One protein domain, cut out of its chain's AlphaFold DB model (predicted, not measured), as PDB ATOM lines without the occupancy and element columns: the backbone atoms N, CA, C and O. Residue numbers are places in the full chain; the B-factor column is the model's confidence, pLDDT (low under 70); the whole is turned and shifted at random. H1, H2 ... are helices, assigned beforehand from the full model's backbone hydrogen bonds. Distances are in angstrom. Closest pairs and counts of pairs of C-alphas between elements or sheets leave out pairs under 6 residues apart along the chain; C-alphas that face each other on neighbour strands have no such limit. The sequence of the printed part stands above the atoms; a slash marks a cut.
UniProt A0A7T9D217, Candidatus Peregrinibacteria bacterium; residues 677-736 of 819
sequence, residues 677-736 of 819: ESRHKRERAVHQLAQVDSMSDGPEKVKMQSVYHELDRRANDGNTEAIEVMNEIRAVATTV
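Overview. This is residues 677 to 736 of the 819 residues of a protein of Candidatus Peregrinibacteria bacterium (UniProt A0A7T9D217). Helices H2 and H3 make a V, joined at its closed end by the tight link of residues 717 to 719, and the last part of H1, residues 686 to 690, packs into the open side of the V, against H2 and H3 both. From there the earlier residues of H1 lead away, with H1 about perpendicular to H2 at 80 degrees and at a steep tilt of 64 degrees to H3, and a loop of residues 691 to 700 leads from H1 round to H2. The printed part has 60 residues with three named helices, in the order H1, H2, H3, and no named strand, and its class is all helix. The whole is compact, with a radius of gyration of the C-alphas of 11.4 A and spans of 31 by 25 by 24 A.

Along the chain. H2 holds residues 701 to 716 and is 22.1 A long from first to last C-alpha, beginning at C-alpha 701 at (36.007, 20.676, 34.624). H3 holds residues 720 to 735 and is 23.1 A long, ending at C-alpha 735 at (46.067, 10.142, 48.945). H1 holds residues 677 to 690 and is 20.6 A long, from C-alpha 677 at (60.465, 16.093, 30.944) to C-alpha 690 at (42.373, 12.825, 40.264).

Arrangement. H2 and H3 touch, and their closest C-alphas, those of Ala 715 and Ile 723, are 4.7 A apart. They run opposite ways at a steep tilt of 54 degrees, and H2 touches H3 with residues 711 to 716 alone, while H3 touches H2 with residues 721 to 726 alone. H1 touches H2 with residues 688 to 689 alone, and H2 touches H1 with residues 704 to 708 alone; the closest C-alphas, those of Leu 689 and Met 704, are 6.3 A apart. The lines of H1 and H2 are about perpendicular, at 80 degrees. H1 touches H3 with residues 686 to 690 alone, and the closest C-alphas, those of Ala 690 and Ala 733, are 5.0 A apart. H1 and H3 run the same way at a steep tilt of 64 degrees. The helix packing is mostly crossed, with 0 of the 3 touching pairs at a shallow tilt. In H2 every O i to N i+4 pair is within hydrogen-bond range, while in H1 8 of 10 are and in H3 11 of 12.

Size, cuts and confidence. The two C-alphas farthest apart, those of Ser 696 and Gly 718, are 31.2 A apart. The printed part has no cut. The link from H1 to H2, 10 residues, is short, and the link from H2 to H3, 3 residues, is tight. The mean pLDDT of the printed part is 91.1, and residues 677 to 678 are under 70.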
ATOM      1  N   GLU A 677      61.398  14.970  31.146       58.75
ATOM      2  CA  GLU A 677      60.465  16.093  30.944       58.75
ATOM      3  C   GLU A 677      59.006  15.653  30.692       58.75
ATOM      4  O   GLU A 677      58.091  16.460  30.875       58.75
ATOM      5  N   SER A 678      58.751  14.398  30.289       68.62
ATOM      6  CA  SER A 678      57.380  13.861  30.198       68.62
ATOM      7  C   SER A 678      56.831  13.472  31.575       68.62
ATOM      8  O   SER A 678      55.662  13.750  31.838       68.62
ATOM      9  N   ARG A 679      57.659  12.944  32.494       76.12
ATOM     10  CA  ARG A 679      57.232  12.549  33.857       76.12
ATOM     11  C   ARG A 679      56.539  13.678  34.632       76.12
ATOM     12  O   ARG A 679      55.371  13.541  34.973       76.12
ATOM     13  N   HIS A 680      57.169  14.847  34.781       74.06
ATOM     14  CA  HIS A 680      56.544  15.999  35.461       74.06
ATOM     15  C   HIS A 680      55.290  16.562  34.757       74.06
ATOM     16  O   HIS A 680      54.528  17.319  35.363       74.06
ATOM     17  N   LYS A 681      55.056  16.231  33.478       79.81
ATOM     18  CA  LYS A 681      53.817  16.585  32.764       79.81
ATOM     19  C   LYS A 681      52.727  15.537  33.003       79.81
ATOM     20  O   LYS A 681      51.590  15.928  33.261       79.81
ATOM     21  N   ARG A 682      53.085  14.245  33.004       85.12
ATOM     22  CA  ARG A 682      52.230  13.117  33.412       85.12
ATOM     23  C   ARG A 682      51.723  13.311  34.839       85.12
ATOM     24  O   ARG A 682      50.518  13.401  35.024       85.12
ATOM     25  N   GLU A 683      52.616  13.499  35.810       88.31
ATOM     26  CA  GLU A 683      52.282  13.703  37.231       88.31
ATOM     27  C   GLU A 683      51.248  14.824  37.432       88.31
ATOM     28  O   GLU A 683      50.263  14.658  38.149       88.31
ATOM     29  N   ARG A 684      51.420  15.968  36.752       89.38
ATOM     30  CA  ARG A 684      50.467  17.088  36.823       89.38
ATOM     31  C   ARG A 684      49.126  16.767  36.171       89.38
ATOM     32  O   ARG A 684      48.100  17.143  36.731       89.38
ATOM     33  N   ALA A 685      49.120  16.082  35.028       89.56
ATOM     34  CA  ALA A 685      47.887  15.651  34.376       89.56
ATOM     35  C   ALA A 685      47.125  14.628  35.238       89.56
ATOM     36  O   ALA A 685      45.919  14.764  35.414       89.56
ATOM     37  N   VAL A 686      47.827  13.667  35.845       94.94
ATOM     38  CA  VAL A 686      47.263  12.673  36.771       94.94
ATOM     39  C   VAL A 686      46.694  13.349  38.021       94.94
ATOM     40  O   VAL A 686      45.547  13.087  38.369       94.94
ATOM     41  N   HIS A 687      47.418  14.285  38.649       93.88
ATOM     42  CA  HIS A 687      46.891  15.062  39.780       93.88
ATOM     43  C   HIS A 687      45.660  15.904  39.411       93.88
ATOM     44  O   HIS A 687      44.727  15.988  40.206       93.88
ATOM     45  N   GLN A 688      45.624  16.507  38.218       93.62
ATOM     46  CA  GLN A 688      44.444  17.239  37.743       93.62
ATOM     47  C   GLN A 688      43.259  16.299  37.482       93.62
ATOM     48  O   GLN A 688      42.143  16.620  37.881       93.62
ATOM     49  N   LEU A 689      43.491  15.129  36.877       95.81
ATOM     50  CA  LEU A 689      42.457  14.121  36.621       95.81
ATOM     51  C   LEU A 689      41.924  13.483  37.919       95.81
ATOM     52  O   LEU A 689      40.727  13.236  38.024       95.81
ATOM     53  N   ALA A 690      42.769  13.306  38.936       96.19
ATOM     54  CA  ALA A 690      42.373  12.825  40.264       96.19
ATOM     55  C   ALA A 690      41.561  13.847  41.088       96.19
ATOM     56  O   ALA A 690      40.954  13.479  42.090       96.19
ATOM     57  N   GLN A 691      41.543  15.124  40.688       95.88
ATOM     58  CA  GLN A 691      40.837  16.207  41.389       95.88
ATOM     59  C   GLN A 691      39.573  16.697  40.660       95.88
ATOM     60  O   GLN A 691      38.945  17.655  41.114       95.88
ATOM     61  N   VAL A 692      39.165  16.056  39.561       95.31
ATOM     62  CA  VAL A 692      38.093  16.535  38.664       95.31
ATOM     63  C   VAL A 692      36.768  16.824  39.367       95.31
ATOM     64  O   VAL A 692      36.169  17.871  39.118       95.31
ATOM     65  N   ASP A 693      36.331  15.963  40.283       93.12
ATOM     66  CA  ASP A 693      35.066  16.166  41.001       93.12
ATOM     67  C   ASP A 693      35.125  17.352  41.978       93.12
ATOM     68  O   ASP A 693      34.117  18.027  42.194       93.12
ATOM     69  N   SER A 694      36.322  17.667  42.490       91.81
ATOM     70  CA  SER A 694      36.581  18.822  43.363       91.81
ATOM     71  C   SER A 694      36.763  20.150  42.615       91.81
ATOM     72  O   SER A 694      36.763  21.209  43.244       91.81
ATOM     73  N   MET A 695      36.898  20.129  41.283       90.94
ATOM     74  CA  MET A 695      36.966  21.359  40.488       90.94
ATOM     75  C   MET A 695      35.633  22.113  40.539       90.94
ATOM     76  O   MET A 695      34.555  21.512  40.530       90.94
ATOM     77  N   SER A 696      35.691  23.445  40.541       91.69
ATOM     78  CA  SER A 696      34.501  24.285  40.402       91.69
ATOM     79  C   SER A 696      33.873  24.130  39.014       91.69
ATOM     80  O   SER A 696      34.560  23.889  38.016       91.69
ATOM     81  N   ASP A 697      32.547  24.251  38.941       89.44
ATOM     82  CA  ASP A 697      31.815  24.013  37.699       89.44
ATOM     83  C   ASP A 697      32.144  25.086  36.652       89.44
ATOM     84  O   ASP A 697      31.871  26.276  36.817       89.44
ATOM     85  N   GLY A 698      32.768  24.650  35.558       91.75
ATOM     86  CA  GLY A 698      33.296  25.532  34.527       91.75
ATOM     87  C   GLY A 698      33.855  24.772  33.320       91.75
ATOM     88  O   GLY A 698      33.931  23.540  33.325       91.75
ATOM     89  N   PRO A 699      34.284  25.491  32.265       88.56
ATOM     90  CA  PRO A 699      34.687  24.902  30.984       88.56
ATOM     91  C   PRO A 699      36.001  24.103  31.035       88.56
ATOM     92  O   PRO A 699      36.397  23.524  30.024       88.56
ATOM     93  N   GLU A 700      36.695  24.088  32.174       84.50
ATOM     94  CA  GLU A 700      37.877  23.257  32.421       84.50
ATOM     95  C   GLU A 700      37.489  21.906  33.040       84.50
ATOM     96  O   GLU A 700      37.884  20.871  32.505       84.50
ATOM     97  N   LYS A 701      36.597  21.897  34.045       93.56
ATOM     98  CA  LYS A 701      36.007  20.676  34.624       93.56
ATOM     99  C   LYS A 701      35.367  19.792  33.553       93.56
ATOM    100  O   LYS A 701      35.697  18.616  33.462       93.56
ATOM    101  N   VAL A 702      34.549  20.374  32.669       93.12
ATOM    102  CA  VAL A 702      33.897  19.648  31.557       93.12
ATOM    103  C   VAL A 702      34.919  18.994  30.613       93.12
ATOM    104  O   VAL A 702      34.699  17.882  30.136       93.12
ATOM    105  N   LYS A 703      36.067  19.643  30.366       89.88
ATOM    106  CA  LYS A 703      37.143  19.054  29.550       89.88
ATOM    107  C   LYS A 703      37.817  17.899  30.277       89.88
ATOM    108  O   LYS A 703      37.955  16.829  29.692       89.88
ATOM    109  N   MET A 704      38.198  18.085  31.540       92.75
ATOM    110  CA  MET A 704      38.861  17.032  32.309       92.75
ATOM    111  C   MET A 704      37.936  15.824  32.548       92.75
ATOM    112  O   MET A 704      38.390  14.695  32.404       92.75
ATOM    113  N   GLN A 705      36.632  16.036  32.768       94.94
ATOM    114  CA  GLN A 705      35.619  14.969  32.780       94.94
ATOM    115  C   GLN A 705      35.573  14.212  31.444       94.94
ATOM    116  O   GLN A 705      35.555  12.985  31.443       94.94
ATOM    117  N   SER A 706      35.621  14.908  30.300       93.69
ATOM    118  CA  SER A 706      35.649  14.235  28.989       93.69
ATOM    119  C   SER A 706      36.910  13.383  28.769       93.69
ATOM    120  O   SER A 706      36.817  12.297  28.202       93.69
ATOM    121  N   VAL A 707      38.070  13.822  29.277       94.00
ATOM    122  CA  VAL A 707      39.325  13.048  29.226       94.00
ATOM    123  C   VAL A 707      39.275  11.852  30.181       94.00
ATOM    124  O   VAL A 707      39.654  10.752  29.790       94.00
ATOM    125  N   TYR A 708      38.757  12.036  31.399       95.75
ATOM    126  CA  TYR A 708      38.575  10.961  32.375       95.75
ATOM    127  C   TYR A 708      37.624   9.868  31.857       95.75
ATOM    128  O   TYR A 708      37.951   8.688  31.931       95.75
ATOM    129  N   HIS A 709      36.487  10.240  31.258       95.25
ATOM    130  CA  HIS A 709      35.550   9.274  30.675       95.25
ATOM    131  C   HIS A 709      36.120   8.531  29.458       95.25
ATOM    132  O   HIS A 709      35.829   7.350  29.293       95.25
ATOM    133  N   GLU A 710      36.942   9.175  28.622       94.12
ATOM    134  CA  GLU A 710      37.620   8.498  27.505       94.12
ATOM    135  C   GLU A 710      38.726   7.544  27.996       94.12
ATOM    136  O   GLU A 710      38.900   6.464  27.433       94.12
ATOM    137  N   LEU A 711      39.441   7.892  29.075       95.25
ATOM    138  CA  LEU A 711      40.416   7.005  29.721       95.25
ATOM    139  C   LEU A 711      39.743   5.799  30.389       95.25
ATOM    140  O   LEU A 711      40.150   4.669  30.129       95.25
ATOM    141  N   ASP A 712      38.693   6.008  31.189       96.25
ATOM    142  CA  ASP A 712      37.943   4.915  31.824       96.25
ATOM    143  C   ASP A 712      37.293   4.012  30.765       96.25
ATOM    144  O   ASP A 712      37.413   2.790  30.835       96.25
ATOM    145  N   ARG A 713      36.721   4.595  29.699       96.75
ATOM    146  CA  ARG A 713      36.240   3.836  28.537       96.75
ATOM    147  C   ARG A 713      37.341   2.965  27.933       96.75
ATOM    148  O   ARG A 713      37.138   1.764  27.807       96.75
ATOM    149  N   ARG A 714      38.498   3.537  27.575       93.69
ATOM    150  CA  ARG A 714      39.601   2.770  26.965       93.69
ATOM    151  C   ARG A 714      40.155   1.700  27.908       93.69
ATOM    152  O   ARG A 714      40.567   0.647  27.431       93.69
ATOM    153  N   ALA A 715      40.137   1.935  29.220       95.56
ATOM    154  CA  ALA A 715      40.519   0.938  30.213       95.56
ATOM    155  C   ALA A 715      39.519  -0.235  30.259       95.56
ATOM    156  O   ALA A 715      39.937  -1.392  30.275       95.56
ATOM    157  N   ASN A 716      38.214   0.049  30.202       94.88
ATOM    158  CA  ASN A 716      37.154  -0.963  30.112       94.88
ATOM    159  C   ASN A 716      37.156  -1.706  28.756       94.88
ATOM    160  O   ASN A 716      36.907  -2.910  28.723       94.88
ATOM    161  N   ASP A 717      37.519  -1.026  27.661       96.38
ATOM    162  CA  ASP A 717      37.765  -1.613  26.330       96.38
ATOM    163  C   ASP A 717      39.096  -2.421  26.271       96.38
ATOM    164  O   ASP A 717      39.461  -2.953  25.221       96.38
ATOM    165  N   GLY A 718      39.829  -2.546  27.389       93.50
ATOM    166  CA  GLY A 718      40.991  -3.433  27.546       93.50
ATOM    167  C   GLY A 718      42.360  -2.834  27.191       93.50
ATOM    168  O   GLY A 718      43.340  -3.575  27.106       93.50
ATOM    169  N   ASN A 719      42.470  -1.518  26.983       94.75
ATOM    170  CA  ASN A 719      43.751  -0.869  26.694       94.75
ATOM    171  C   ASN A 719      44.638  -0.800  27.955       94.75
ATOM    172  O   ASN A 719      44.317  -0.110  28.922       94.75
ATOM    173  N   THR A 720      45.793  -1.470  27.918       91.94
ATOM    174  CA  THR A 720      46.743  -1.569  29.038       91.94
ATOM    175  C   THR A 720      47.313  -0.228  29.506       91.94
ATOM    176  O   THR A 720      47.490  -0.045  30.707       91.94
ATOM    177  N   GLU A 721      47.558   0.724  28.602       90.31
ATOM    178  CA  GLU A 721      48.062   2.063  28.956       90.31
ATOM    179  C   GLU A 721      46.984   2.875  29.686       90.31
ATOM    180  O   GLU A 721      47.257   3.547  30.680       90.31
ATOM    181  N   ALA A 722      45.730   2.766  29.233       92.81
ATOM    182  CA  ALA A 722      44.595   3.394  29.903       92.81
ATOM    183  C   ALA A 722      44.338   2.770  31.287       92.81
ATOM    184  O   ALA A 722      44.050   3.498  32.234       92.81
ATOM    185  N   ILE A 723      44.503   1.449  31.435       94.69
ATOM    186  CA  ILE A 723      44.427   0.757  32.733       94.69
ATOM    187  C   ILE A 723      45.528   1.251  33.687       94.69
ATOM    188  O   ILE A 723      45.234   1.527  34.850       94.69
ATOM    189  N   GLU A 724      46.772   1.405  33.219       94.62
ATOM    190  CA  GLU A 724      47.878   1.941  34.027       94.62
ATOM    191  C   GLU A 724      47.568   3.360  34.528       94.62
ATOM    192  O   GLU A 724      47.579   3.605  35.736       94.62
ATOM    193  N   VAL A 725      47.206   4.275  33.621       94.00
ATOM    194  CA  VAL A 725      46.895   5.674  33.958       94.00
ATOM    195  C   VAL A 725      45.667   5.779  34.871       94.00
ATOM    196  O   VAL A 725      45.683   6.553  35.827       94.00
ATOM    197  N   MET A 726      44.619   4.978  34.654       96.75
ATOM    198  CA  MET A 726      43.440   4.967  35.532       96.75
ATOM    199  C   MET A 726      43.749   4.422  36.932       96.75
ATOM    200  O   MET A 726      43.172   4.899  37.911       96.75
ATOM    201  N   ASN A 727      44.672   3.467  37.063       95.88
ATOM    202  CA  ASN A 727      45.138   3.001  38.370       95.88
ATOM    203  C   ASN A 727      46.005   4.058  39.076       95.88
ATOM    204  O   ASN A 727      45.854   4.248  40.281       95.88
ATOM    205  N   GLU A 728      46.841   4.797  38.341       95.62
ATOM    206  CA  GLU A 728      47.623   5.924  38.875       95.62
ATOM    207  C   GLU A 728      46.710   7.060  39.375       95.62
ATOM    208  O   GLU A 728      46.866   7.529  40.502       95.62
ATOM    209  N   ILE A 729      45.684   7.436  38.597       96.38
ATOM    210  CA  ILE A 729      44.671   8.433  38.988       96.38
ATOM    211  C   ILE A 729      43.925   7.994  40.259       96.38
ATOM    212  O   ILE A 729      43.772   8.791  41.185       96.38
ATOM    213  N   ARG A 730      43.501   6.723  40.343       96.12
ATOM    214  CA  ARG A 730      42.831   6.170  41.536       96.12
ATOM    215  C   ARG A 730      43.752   6.153  42.762       96.12
ATOM    216  O   ARG A 730      43.292   6.475  43.854       96.12
ATOM    217  N   ALA A 731      45.035   5.827  42.591       95.25
ATOM    218  CA  ALA A 731      46.021   5.851  43.671       95.25
ATOM    219  C   ALA A 731      46.299   7.277  44.174       95.25
ATOM    220  O   ALA A 731      46.372   7.497  45.378       95.25
ATOM    221  N   VAL A 732      46.388   8.270  43.283       95.06
ATOM    222  CA  VAL A 732      46.516   9.676  43.694       95.06
ATOM    223  C   VAL A 732      45.250  10.151  44.412       95.06
ATOM    224  O   VAL A 732      45.354  10.783  45.464       95.06
ATOM    225  N   ALA A 733      44.059   9.799  43.917       93.56
ATOM    226  CA  ALA A 733      42.787  10.188  44.525       93.56
ATOM    227  C   ALA A 733      42.633   9.698  45.980       93.56
ATOM    228  O   ALA A 733      42.131  10.447  46.816       93.56
ATOM    229  N   THR A 734      43.113   8.496  46.325       91.00
ATOM    230  CA  THR A 734      43.074   8.001  47.718       91.00
ATOM    231  C   THR A 734      44.089   8.670  48.651       91.00
ATOM    232  O   THR A 734      43.945   8.554  49.867       91.00
ATOM    233  N   THR A 735      45.085   9.394  48.127       85.06
ATOM    234  CA  THR A 735      46.067  10.142  48.945       85.06
ATOM    235  C   THR A 735      45.659  11.578  49.269       85.06
ATOM    236  O   THR A 735      46.296  12.210  50.112       85.06
ATOM    237  N   VAL A 736      44.608  12.115  48.639       76.94
ATOM    238  CA  VAL A 736      44.115  13.468  48.935       76.94
ATOM    239  C   VAL A 736      43.230  13.411  50.190       76.94
ATOM    240  O   VAL A 736      42.160  12.804  50.137       76.94
TER     241      VAL A 736